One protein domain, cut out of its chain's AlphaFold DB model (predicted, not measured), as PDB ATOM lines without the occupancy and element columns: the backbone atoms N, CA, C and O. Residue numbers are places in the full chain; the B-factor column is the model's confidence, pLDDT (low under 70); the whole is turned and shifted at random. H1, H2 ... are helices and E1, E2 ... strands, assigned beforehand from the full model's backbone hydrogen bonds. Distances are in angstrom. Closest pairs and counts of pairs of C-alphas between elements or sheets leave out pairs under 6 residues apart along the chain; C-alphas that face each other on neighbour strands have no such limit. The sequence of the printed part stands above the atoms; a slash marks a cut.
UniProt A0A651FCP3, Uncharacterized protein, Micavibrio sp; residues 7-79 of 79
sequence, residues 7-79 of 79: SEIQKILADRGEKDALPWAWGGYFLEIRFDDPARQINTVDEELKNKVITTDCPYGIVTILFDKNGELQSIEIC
ATOM      1  N   SER A   7       2.810 -37.861   6.691       84.38
ATOM      2  CA  SER A   7       1.566 -37.830   7.466       84.38
ATOM      3  C   SER A   7       0.433 -37.034   6.806       84.38
ATOM      4  O   SER A   7      -0.736 -37.307   7.073       84.38
ATOM      5  N   GLU A   8       0.737 -36.059   5.946       88.69
ATOM      6  CA  GLU A   8      -0.269 -35.361   5.137       88.69
ATOM      7  C   GLU A   8      -0.754 -36.244   3.989       88.69
ATOM      8  O   GLU A   8      -1.960 -36.354   3.776       88.69
ATOM      9  N   ILE A   9       0.165 -36.935   3.304       87.56
ATOM     10  CA  ILE A   9      -0.174 -37.890   2.239       87.56
ATOM     11  C   ILE A   9      -1.063 -39.006   2.797       87.56
ATOM     12  O   ILE A   9      -2.114 -39.293   2.229       87.56
ATOM     13  N   GLN A  10      -0.702 -39.573   3.949       85.88
ATOM     14  CA  GLN A  10      -1.483 -40.614   4.621       85.88
ATOM     15  C   GLN A  10      -2.914 -40.166   4.936       85.88
ATOM     16  O   GLN A  10      -3.849 -40.933   4.732       85.88
ATOM     17  N   LYS A  11      -3.107 -38.922   5.395       87.94
ATOM     18  CA  LYS A  11      -4.451 -38.372   5.639       87.94
ATOM     19  C   LYS A  11      -5.255 -38.264   4.348       87.94
ATOM     20  O   LYS A  11      -6.387 -38.727   4.307       87.94
ATOM     21  N   ILE A  12      -4.652 -37.721   3.290       89.94
ATOM     22  CA  ILE A  12      -5.305 -37.585   1.980       89.94
ATOM     23  C   ILE A  12      -5.714 -38.957   1.424       89.94
ATOM     24  O   ILE A  12      -6.796 -39.092   0.860       89.94
ATOM     25  N   LEU A  13      -4.859 -39.970   1.571       89.50
ATOM     26  CA  LEU A  13      -5.140 -41.340   1.137       89.50
ATOM     27  C   LEU A  13      -6.237 -41.994   1.987       89.50
ATOM     28  O   LEU A  13      -7.186 -42.555   1.441       89.50
ATOM     29  N   ALA A  14      -6.185 -41.832   3.309       87.19
ATOM     30  CA  ALA A  14      -7.220 -42.320   4.213       87.19
ATOM     31  C   ALA A  14      -8.595 -41.697   3.926       87.19
ATOM     32  O   ALA A  14      -9.598 -42.413   3.920       87.19
ATOM     33  N   ASP A  15      -8.642 -40.396   3.626       90.62
ATOM     34  CA  ASP A  15      -9.865 -39.683   3.235       90.62
ATOM     35  C   ASP A  15     -10.449 -40.210   1.910       90.62
ATOM     36  O   ASP A  15     -11.657 -40.119   1.681       90.62
ATOM     37  N   ARG A  16      -9.617 -40.810   1.046       91.69
ATOM     38  CA  ARG A  16     -10.039 -41.512  -0.183       91.69
ATOM     39  C   ARG A  16     -10.464 -42.962   0.057       91.69
ATOM     40  O   ARG A  16     -11.028 -43.574  -0.844       91.69
ATOM     41  N   GLY A  17     -10.237 -43.495   1.257       89.12
ATOM     42  CA  GLY A  17     -10.559 -44.871   1.636       89.12
ATOM     43  C   GLY A  17      -9.375 -45.842   1.635       89.12
ATOM     44  O   GLY A  17      -9.562 -46.985   2.054       89.12
ATOM     45  N   GLU A  18      -8.176 -45.393   1.256       88.62
ATOM     46  CA  GLU A  18      -6.937 -46.190   1.229       88.62
ATOM     47  C   GLU A  18      -6.363 -46.297   2.653       88.62
ATOM     48  O   GLU A  18      -5.506 -45.527   3.093       88.62
ATOM     49  N   LYS A  19      -6.951 -47.192   3.453       83.94
ATOM     50  CA  LYS A  19      -6.640 -47.333   4.888       83.94
ATOM     51  C   LYS A  19      -5.332 -48.075   5.163       83.94
ATOM     52  O   LYS A  19      -4.868 -48.035   6.298       83.94
ATOM     53  N   ASP A  20      -4.770 -48.742   4.167       83.00
ATOM     54  CA  ASP A  20      -3.460 -49.401   4.183       83.00
ATOM     55  C   ASP A  20      -2.289 -48.406   4.251       83.00
ATOM     56  O   ASP A  20      -1.225 -48.736   4.770       83.00
ATOM     57  N   ALA A  21      -2.510 -47.153   3.847       81.19
ATOM     58  CA  ALA A  21      -1.549 -46.069   4.037       81.19
ATOM     59  C   ALA A  21      -1.393 -45.636   5.511       81.19
ATOM     60  O   ALA A  21      -0.477 -44.881   5.845       81.19
ATOM     61  N   LEU A  22      -2.293 -46.058   6.411       81.94
ATOM     62  CA  LEU A  22      -2.293 -45.625   7.809       81.94
ATOM     63  C   LEU A  22      -1.345 -46.472   8.676       81.94
ATOM     64  O   LEU A  22      -1.330 -47.693   8.537       81.94
ATOM     65  N   PRO A  23      -0.654 -45.878   9.672       74.06
ATOM     66  CA  PRO A  23       0.291 -46.595  10.544       74.06
ATOM     67  C   PRO A  23      -0.294 -47.794  11.307       74.06
ATOM     68  O   PRO A  23       0.443 -48.650  11.780       74.06
ATOM     69  N   TRP A  24      -1.617 -47.830  11.480       77.88
ATOM     70  CA  TRP A  24      -2.350 -48.883  12.190       77.88
ATOM     71  C   TRP A  24      -3.011 -49.906  11.256       77.88
ATOM     72  O   TRP A  24      -3.837 -50.704  11.708       77.88
ATOM     73  N   ALA A  25      -2.699 -49.878   9.959       78.38
ATOM     74  CA  ALA A  25      -3.142 -50.896   9.024       78.38
ATOM     75  C   ALA A  25      -2.611 -52.283   9.425       78.38
ATOM     76  O   ALA A  25      -1.486 -52.445   9.909       78.38
ATOM     77  N   TRP A  26      -3.447 -53.308   9.253       68.19
ATOM     78  CA  TRP A  26      -3.046 -54.691   9.498       68.19
ATOM     79  C   TRP A  26      -1.991 -55.106   8.468       68.19
ATOM     80  O   TRP A  26      -2.294 -55.168   7.283       68.19
ATOM     81  N   GLY A  27      -0.780 -55.419   8.936       67.88
ATOM     82  CA  GLY A  27       0.359 -55.779   8.080       67.88
ATOM     83  C   GLY A  27       1.453 -54.710   7.980       67.88
ATOM     84  O   GLY A  27       2.456 -54.964   7.324       67.88
ATOM     85  N   GLY A  28       1.296 -53.572   8.665       69.06
ATOM     86  CA  GLY A  28       2.163 -52.402   8.498       69.06
ATOM     87  C   GLY A  28       1.552 -51.410   7.511       69.06
ATOM     88  O   GLY A  28       0.535 -51.712   6.887       69.06
ATOM     89  N   TYR A  29       2.134 -50.216   7.409       77.19
ATOM     90  CA  TYR A  29       1.710 -49.247   6.403       77.19
ATOM     91  C   TYR A  29       2.640 -49.341   5.195       77.19
ATOM     92  O   TYR A  29       3.842 -49.535   5.351       77.19
ATOM     93  N   PHE A  30       2.074 -49.201   4.003       83.31
ATOM     94  CA  PHE A  30       2.827 -49.139   2.759       83.31
ATOM     95  C   PHE A  30       2.474 -47.838   2.050       83.31
ATOM     96  O   PHE A  30       1.298 -47.484   1.938       83.31
ATOM     97  N   LEU A  31       3.485 -47.106   1.593       88.00
ATOM     98  CA  LEU A  31       3.285 -45.908   0.790       88.00
ATOM     99  C   LEU A  31       4.186 -45.948  -0.436       88.00
ATOM    100  O   LEU A  31       5.403 -45.944  -0.302       88.00
ATOM    101  N   GLU A  32       3.581 -45.893  -1.618       90.19
ATOM    102  CA  GLU A  32       4.283 -45.709  -2.883       90.19
ATOM    103  C   GLU A  32       3.953 -44.326  -3.455       90.19
ATOM    104  O   GLU A  32       2.791 -43.968  -3.662       90.19
ATOM    105  N   ILE A  33       4.991 -43.538  -3.729       89.75
ATOM    106  CA  ILE A  33       4.890 -42.274  -4.457       89.75
ATOM    107  C   ILE A  33       5.484 -42.494  -5.840       89.75
ATOM    108  O   ILE A  33       6.691 -42.682  -5.975       89.75
ATOM    109  N   ARG A  34       4.633 -42.447  -6.864       91.94
ATOM    110  CA  ARG A  34       5.011 -42.653  -8.263       91.94
ATOM    111  C   ARG A  34       5.309 -41.339  -8.973       91.94
ATOM    112  O   ARG A  34       4.555 -40.373  -8.861       91.94
ATOM    113  N   PHE A  35       6.405 -41.332  -9.719       89.31
ATOM    114  CA  PHE A  35       6.888 -40.214 -10.532       89.31
ATOM    115  C   PHE A  35       6.913 -40.561 -12.028       89.31
ATOM    116  O   PHE A  35       7.239 -39.705 -12.853       89.31
ATOM    117  N   ASP A  36       6.548 -41.796 -12.378       78.44
ATOM    118  CA  ASP A  36       6.504 -42.304 -13.742       78.44
ATOM    119  C   ASP A  36       5.259 -41.810 -14.489       78.44
ATOM    120  O   ASP A  36       4.292 -42.533 -14.718       78.44
ATOM    121  N   ASP A  37       5.286 -40.537 -14.884       82.38
ATOM    122  CA  ASP A  37       4.301 -39.977 -15.804       82.38
ATOM    123  C   ASP A  37       4.612 -40.431 -17.245       82.38
ATOM    124  O   ASP A  37       5.616 -39.997 -17.822       82.38
ATOM    125  N   PRO A  38       3.762 -41.261 -17.879       77.69
ATOM    126  CA  PRO A  38       3.991 -41.731 -19.242       77.69
ATOM    127  C   PRO A  38       3.935 -40.614 -20.295       77.69
ATOM    128  O   PRO A  38       4.401 -40.814 -21.415       77.69
ATOM    129  N   ALA A  39       3.358 -39.450 -19.973       82.50
ATOM    130  CA  ALA A  39       3.322 -38.293 -20.863       82.50
ATOM    131  C   ALA A  39       4.602 -37.441 -20.791       82.50
ATOM    132  O   ALA A  39       4.803 -36.561 -21.635       82.50
ATOM    133  N   ARG A  40       5.477 -37.687 -19.809       81.12
ATOM    134  CA  ARG A  40       6.728 -36.947 -19.647       81.12
ATOM    135  C   ARG A  40       7.744 -37.370 -20.706       81.12
ATOM    136  O   ARG A  40       8.065 -38.543 -20.874       81.12
ATOM    137  N   GLN A  41       8.272 -36.385 -21.427       77.19
ATOM    138  CA  GLN A  41       9.281 -36.604 -22.460       77.19
ATOM    139  C   GLN A  41      10.687 -36.587 -21.854       77.19
ATOM    140  O   GLN A  41      11.070 -35.622 -21.189       77.19
ATOM    141  N   ILE A  42      11.460 -37.641 -22.117       78.12
ATOM    142  CA  ILE A  42      12.815 -37.811 -21.587       78.12
ATOM    143  C   ILE A  42      13.818 -37.562 -22.706       78.12
ATOM    144  O   ILE A  42      13.787 -38.224 -23.742       78.12
ATOM    145  N   ASN A  43      14.717 -36.605 -22.484       78.44
ATOM    146  CA  ASN A  43      15.682 -36.161 -23.494       78.44
ATOM    147  C   ASN A  43      17.117 -36.617 -23.201       78.44
ATOM    148  O   ASN A  43      17.996 -36.469 -24.049       78.44
ATOM    149  N   THR A  44      17.402 -37.122 -22.000       86.69
ATOM    150  CA  THR A  44      18.760 -37.483 -21.576       86.69
ATOM    151  C   THR A  44      18.700 -38.630 -20.583       86.69
ATOM    152  O   THR A  44      17.814 -38.659 -19.736       86.69
ATOM    153  N   VAL A  45      19.633 -39.572 -20.721       91.56
ATOM    154  CA  VAL A  45      19.784 -40.706 -19.810       91.56
ATOM    155  C   VAL A  45      20.843 -40.365 -18.769       91.56
ATOM    156  O   VAL A  45      21.966 -40.007 -19.129       91.56
ATOM    157  N   ASP A  46      20.492 -40.502 -17.496       93.19
ATOM    158  CA  ASP A  46      21.438 -40.502 -16.388       93.19
ATOM    159  C   ASP A  46      21.987 -41.925 -16.207       93.19
ATOM    160  O   ASP A  46      21.357 -42.797 -15.609       93.19
ATOM    161  N   GLU A  47      23.167 -42.182 -16.775       95.25
ATOM    162  CA  GLU A  47      23.818 -43.496 -16.703       95.25
ATOM    163  C   GLU A  47      24.284 -43.862 -15.284       95.25
ATOM    164  O   GLU A  47      24.500 -45.042 -15.008       95.25
ATOM    165  N   GLU A  48      24.429 -42.895 -14.370       95.94
ATOM    166  CA  GLU A  48      24.743 -43.207 -12.977       95.94
ATOM    167  C   GLU A  48      23.527 -43.815 -12.283       95.94
ATOM    168  O   GLU A  48      23.684 -44.777 -11.533       95.94
ATOM    169  N   LEU A  49      22.336 -43.260 -12.494       95.19
ATOM    170  CA  LEU A  49      21.124 -43.653 -11.772       95.19
ATOM    171  C   LEU A  49      20.282 -44.700 -12.496       95.19
ATOM    172  O   LEU A  49      19.425 -45.331 -11.887       95.19
ATOM    173  N   LYS A  50      20.542 -44.933 -13.775       94.31
ATOM    174  CA  LYS A  50      19.839 -45.914 -14.598       94.31
ATOM    175  C   LYS A  50      19.679 -47.279 -13.931       94.31
ATOM    176  O   LYS A  50      20.658 -47.962 -13.628       94.31
ATOM    177  N   ASN A  51      18.423 -47.702 -13.782       95.38
ATOM    178  CA  ASN A  51      18.007 -48.952 -13.137       95.38
ATOM    179  C   ASN A  51      18.555 -49.142 -11.709       95.38
ATOM    180  O   ASN A  51      18.650 -50.279 -11.236       95.38
ATOM    181  N   LYS A  52      18.965 -48.068 -11.023       97.00
ATOM    182  CA  LYS A  52      19.416 -48.176  -9.638       97.00
ATOM    183  C   LYS A  52      18.234 -48.333  -8.694       97.00
ATOM    184  O   LYS A  52      17.162 -47.762  -8.875       97.00
ATOM    185  N   VAL A  53      18.513 -49.070  -7.628       97.00
ATOM    186  CA  VAL A  53      17.661 -49.204  -6.452       97.00
ATOM    187  C   VAL A  53      18.489 -48.750  -5.261       97.00
ATOM    188  O   VAL A  53      19.555 -49.313  -5.003       97.00
ATOM    189  N   ILE A  54      18.034 -47.715  -4.562       96.69
ATOM    190  CA  ILE A  54      18.684 -47.209  -3.350       96.69
ATOM    191  C   ILE A  54      17.770 -47.512  -2.171       96.69
ATOM    192  O   ILE A  54      16.606 -47.135  -2.187       96.69
ATOM    193  N   THR A  55      18.299 -48.170  -1.146       96.38
ATOM    194  CA  THR A  55      17.571 -48.470   0.091       96.38
ATOM    195  C   THR A  55      18.222 -47.760   1.270       96.38
ATOM    196  O   THR A  55      19.448 -47.665   1.352       96.38
ATOM    197  N   THR A  56      17.408 -47.213   2.169       94.69
ATOM    198  CA  THR A  56      17.891 -46.536   3.377       94.69
ATOM    199  C   THR A  56      16.873 -46.624   4.507       94.69
ATOM    200  O   THR A  56      15.669 -46.607   4.267       94.69
ATOM    201  N   ASP A  57      17.351 -46.710   5.744       92.31
ATOM    202  CA  ASP A  57      16.502 -46.719   6.931       92.31
ATOM    203  C   ASP A  57      16.091 -45.298   7.338       92.31
ATOM    204  O   ASP A  57      16.890 -44.357   7.321       92.31
ATOM    205  N   CYS A  58      14.848 -45.140   7.786       84.19
ATOM    206  CA  CYS A  58      14.351 -43.912   8.392       84.19
ATOM    207  C   CYS A  58      13.447 -44.218   9.602       84.19
ATOM    208  O   CYS A  58      13.050 -45.364   9.807       84.19
ATOM    209  N   PRO A  59      13.057 -43.211  10.410       83.88
ATOM    210  CA  PRO A  59      12.168 -43.424  11.560       83.88
ATOM    211  C   PRO A  59      10.802 -44.034  11.221       83.88
ATOM    212  O   PRO A  59      10.104 -44.496  12.118       83.88
ATOM    213  N   TYR A  60      10.409 -43.991   9.948       76.94
ATOM    214  CA  TYR A  60       9.147 -44.526   9.467       76.94
ATOM    215  C   TYR A  60       9.279 -45.937   8.871       76.94
ATOM    216  O   TYR A  60       8.252 -46.534   8.578       76.94
ATOM    217  N   GLY A  61      10.489 -46.481   8.714       84.25
ATOM    218  CA  GLY A  61      10.718 -47.779   8.077       84.25
ATOM    219  C   GLY A  61      11.833 -47.732   7.039       84.25
ATOM    220  O   GLY A  61      12.678 -46.830   7.060       84.25
ATOM    221  N   ILE A  62      11.832 -48.700   6.130       90.50
ATOM    222  CA  ILE A  62      12.784 -48.754   5.021       90.50
ATOM    223  C   ILE A  62      12.226 -47.916   3.875       90.50
ATOM    224  O   ILE A  62      11.076 -48.065   3.471       90.50
ATOM    225  N   VAL A  63      13.060 -47.028   3.341       92.62
ATOM    226  CA  VAL A  63      12.764 -46.259   2.135       92.62
ATOM    227  C   VAL A  63      13.500 -46.891   0.967       92.62
ATOM    228  O   VAL A  63      14.728 -47.007   0.999       92.62
ATOM    229  N   THR A  64      12.761 -47.247  -0.080       95.25
ATOM    230  CA  THR A  64      13.317 -47.706  -1.355       95.25
ATOM    231  C   THR A  64      13.074 -46.645  -2.421       95.25
ATOM    232  O   THR A  64      11.944 -46.231  -2.656       95.25
ATOM    233  N   ILE A  65      14.144 -46.183  -3.060       95.38
ATOM    234  CA  ILE A  65      14.123 -45.199  -4.144       95.38
ATOM    235  C   ILE A  65      14.483 -45.931  -5.435       95.38
ATOM    236  O   ILE A  65      15.582 -46.485  -5.556       95.38
ATOM    237  N   LEU A  66      13.554 -45.933  -6.384       96.00
ATOM    238  CA  LEU A  66      13.666 -46.643  -7.653       96.00
ATOM    239  C   LEU A  66      13.893 -45.656  -8.793       96.00
ATOM    240  O   LEU A  66      13.197 -44.645  -8.894       96.00
ATOM    241  N   PHE A  67      14.850 -45.969  -9.663       94.81
ATOM    242  CA  PHE A  67      15.141 -45.209 -10.875       94.81
ATOM    243  C   PHE A  67      14.891 -46.056 -12.121       94.81
ATOM    244  O   PHE A  67      15.198 -47.250 -12.152       94.81
ATOM    245  N   ASP A  68      14.355 -45.430 -13.165       92.44
ATOM    246  CA  ASP A  68      13.984 -46.110 -14.401       92.44
ATOM    247  C   ASP A  68      15.195 -46.388 -15.322       92.44
ATOM    248  O   ASP A  68      16.357 -46.096 -15.017       92.44
ATOM    249  N   LYS A  69      14.920 -46.936 -16.512       92.44
ATOM    250  CA  LYS A  69      15.929 -47.232 -17.548       92.44
ATOM    251  C   LYS A  69      16.659 -46.004 -18.106       92.44
ATOM    252  O   LYS A  69      17.632 -46.170 -18.844       92.44
ATOM    253  N   ASN A  70      16.156 -44.809 -17.828       92.25
ATOM    254  CA  ASN A  70      16.744 -43.541 -18.221       92.25
ATOM    255  C   ASN A  70      17.423 -42.843 -17.032       92.25
ATOM    256  O   ASN A  70      17.999 -41.777 -17.220       92.25
ATOM    257  N   GLY A  71      17.376 -43.434 -15.833       91.94
ATOM    258  CA  GLY A  71      17.906 -42.846 -14.607       91.94
ATOM    259  C   GLY A  71      17.018 -41.752 -14.013       91.94
ATOM    260  O   GLY A  71      17.465 -41.020 -13.134       91.94
ATOM    261  N   GLU A  72      15.761 -41.634 -14.452       91.88
ATOM    262  CA  GLU A  72      14.789 -40.759 -13.800       91.88
ATOM    263  C   GLU A  72      14.190 -41.443 -12.568       91.88
ATOM    264  O   GLU A  72      14.039 -42.663 -12.525       91.88
ATOM    265  N   LEU A  73      13.828 -40.647 -11.556       92.75
ATOM    266  CA  LEU A  73      13.119 -41.148 -10.381       92.75
ATOM    267  C   LEU A  73      11.781 -41.761 -10.818       92.75
ATOM    268  O   LEU A  73      10.947 -41.065 -11.394       92.75
ATOM    269  N   GLN A  74      11.591 -43.045 -10.527       93.25
ATOM    270  CA  GLN A  74      10.397 -43.813 -10.866       93.25
ATOM    271  C   GLN A  74       9.416 -43.838  -9.695       93.25
ATOM    272  O   GLN A  74       8.251 -43.470  -9.850       93.25
ATOM    273  N   SER A  75       9.887 -44.238  -8.515       94.19
ATOM    274  CA  SER A  75       9.066 -44.278  -7.308       94.19
ATOM    275  C   SER A  75       9.891 -44.158  -6.029       94.19
ATOM    276  O   SER A  75      11.101 -44.404  -6.005       94.19
ATOM    277  N   ILE A  76       9.214 -43.735  -4.962       93.31
ATOM    278  CA  ILE A  76       9.693 -43.825  -3.583       93.31
ATOM    279  C   ILE A  76       8.695 -44.675  -2.809       93.31
ATOM    280  O   ILE A  76       7.518 -44.326  -2.727       93.31
ATOM    281  N   GLU A  77       9.180 -45.760  -2.226       92.19
ATOM    282  CA  GLU A  77       8.404 -46.711  -1.438       92.19
ATOM    283  C   GLU A  77       8.819 -46.627   0.028       92.19
ATOM    284  O   GLU A  77      10.011 -46.529   0.328       92.19
ATOM    285  N   ILE A  78       7.846 -46.666   0.936       89.25
ATOM    286  CA  ILE A  78       8.076 -46.686   2.380       89.25
ATOM    287  C   ILE A  78       7.285 -47.841   2.997       89.25
ATOM    288  O   ILE A  78       6.070 -47.925   2.789       89.25
ATOM    289  N   CYS A  79       7.985 -48.711   3.729       83.50
ATOM    290  CA  CYS A  79       7.455 -49.927   4.349       83.50
ATOM    291  C   CYS A  79       8.078 -50.235   5.718       83.50
ATOM    292  O   CYS A  79       9.223 -49.799   5.987       83.50
TER     293      CYS A  79
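This is residues 7 to 79 of the 79 residues of an uncharacterized protein of Micavibrio sp (UniProt A0A651FCP3). Picture one thin slab, a sheet of four strands with no named helix on either face, a single helix off beyond its E1 edge, and a long loop, residues 35 to 52, that swings round one end of the sheet from E1 to E2. The printed part has 73 residues with one named helix and four named strands, in the order H1, E1, E2, E3, E4. The sheet's order is E1, E4, E3, E2, all antiparallel, and the class is mixed, helices and strands, though under half of the residues are in named elements. The whole is loose, with a radius of gyration of the C-alphas of 14.4 A, and spans 41 by 28 by 17 A.

Start in the sheet with E3, residues 61 to 67, the longest strand at 19.6 A; find its C-alpha 61 at (10.718, -47.779, 8.077). E4 is residues 73 to 78 and 14.8 A long, ending with C-alpha 78 at (8.076, -46.686, 2.380). E2 is residues 53 to 58, 16.1 A, and E1 is residues 31 to 34, 9.8 A. Look last at H1, residues 7 to 16, which runs 14.4 A from C-alpha 7 at (1.566, -37.830, 7.466).

Look first at the inner strands E4 and E3, a hairpin at 168 degrees between directions; N 77 and O 64 are 2.8 A apart, within hydrogen-bond range. E3 and E2 are also a hairpin, at 157 degrees, where N 63 and O 56 are 2.8 A apart, within range. On the other side of E4 you find the edge strand E1, antiparallel at 173 degrees, with N 33 and O 76 within range at 2.8 A. E2, E3 and E4 form a meander, each strand the antiparallel neighbour of the one before. With E1 they form a Greek key, four strands in a row in which the first is the antiparallel neighbour of the fourth. H1 is not on the sheet, but only just, with 4 pairs of C-alphas within 10 A, and it is apart from E2, E3 and E4. In H1 every O i to N i+4 pair is within hydrogen-bond range.

The two C-alphas farthest apart are those of Trp 26 and Asn 43, at 42.2 A. Across the sheet the strands' lines turn by 39 degrees. The links H1 to E1, 14 residues, and E1 to E2, 18 residues, are long, and E2 to E3 and E3 to E4 are tight. The printed part has no cut and ends at residue 79, the chain's last residue. The mean pLDDT of the printed part is 87.5, and residues 26 to 28 are under 70.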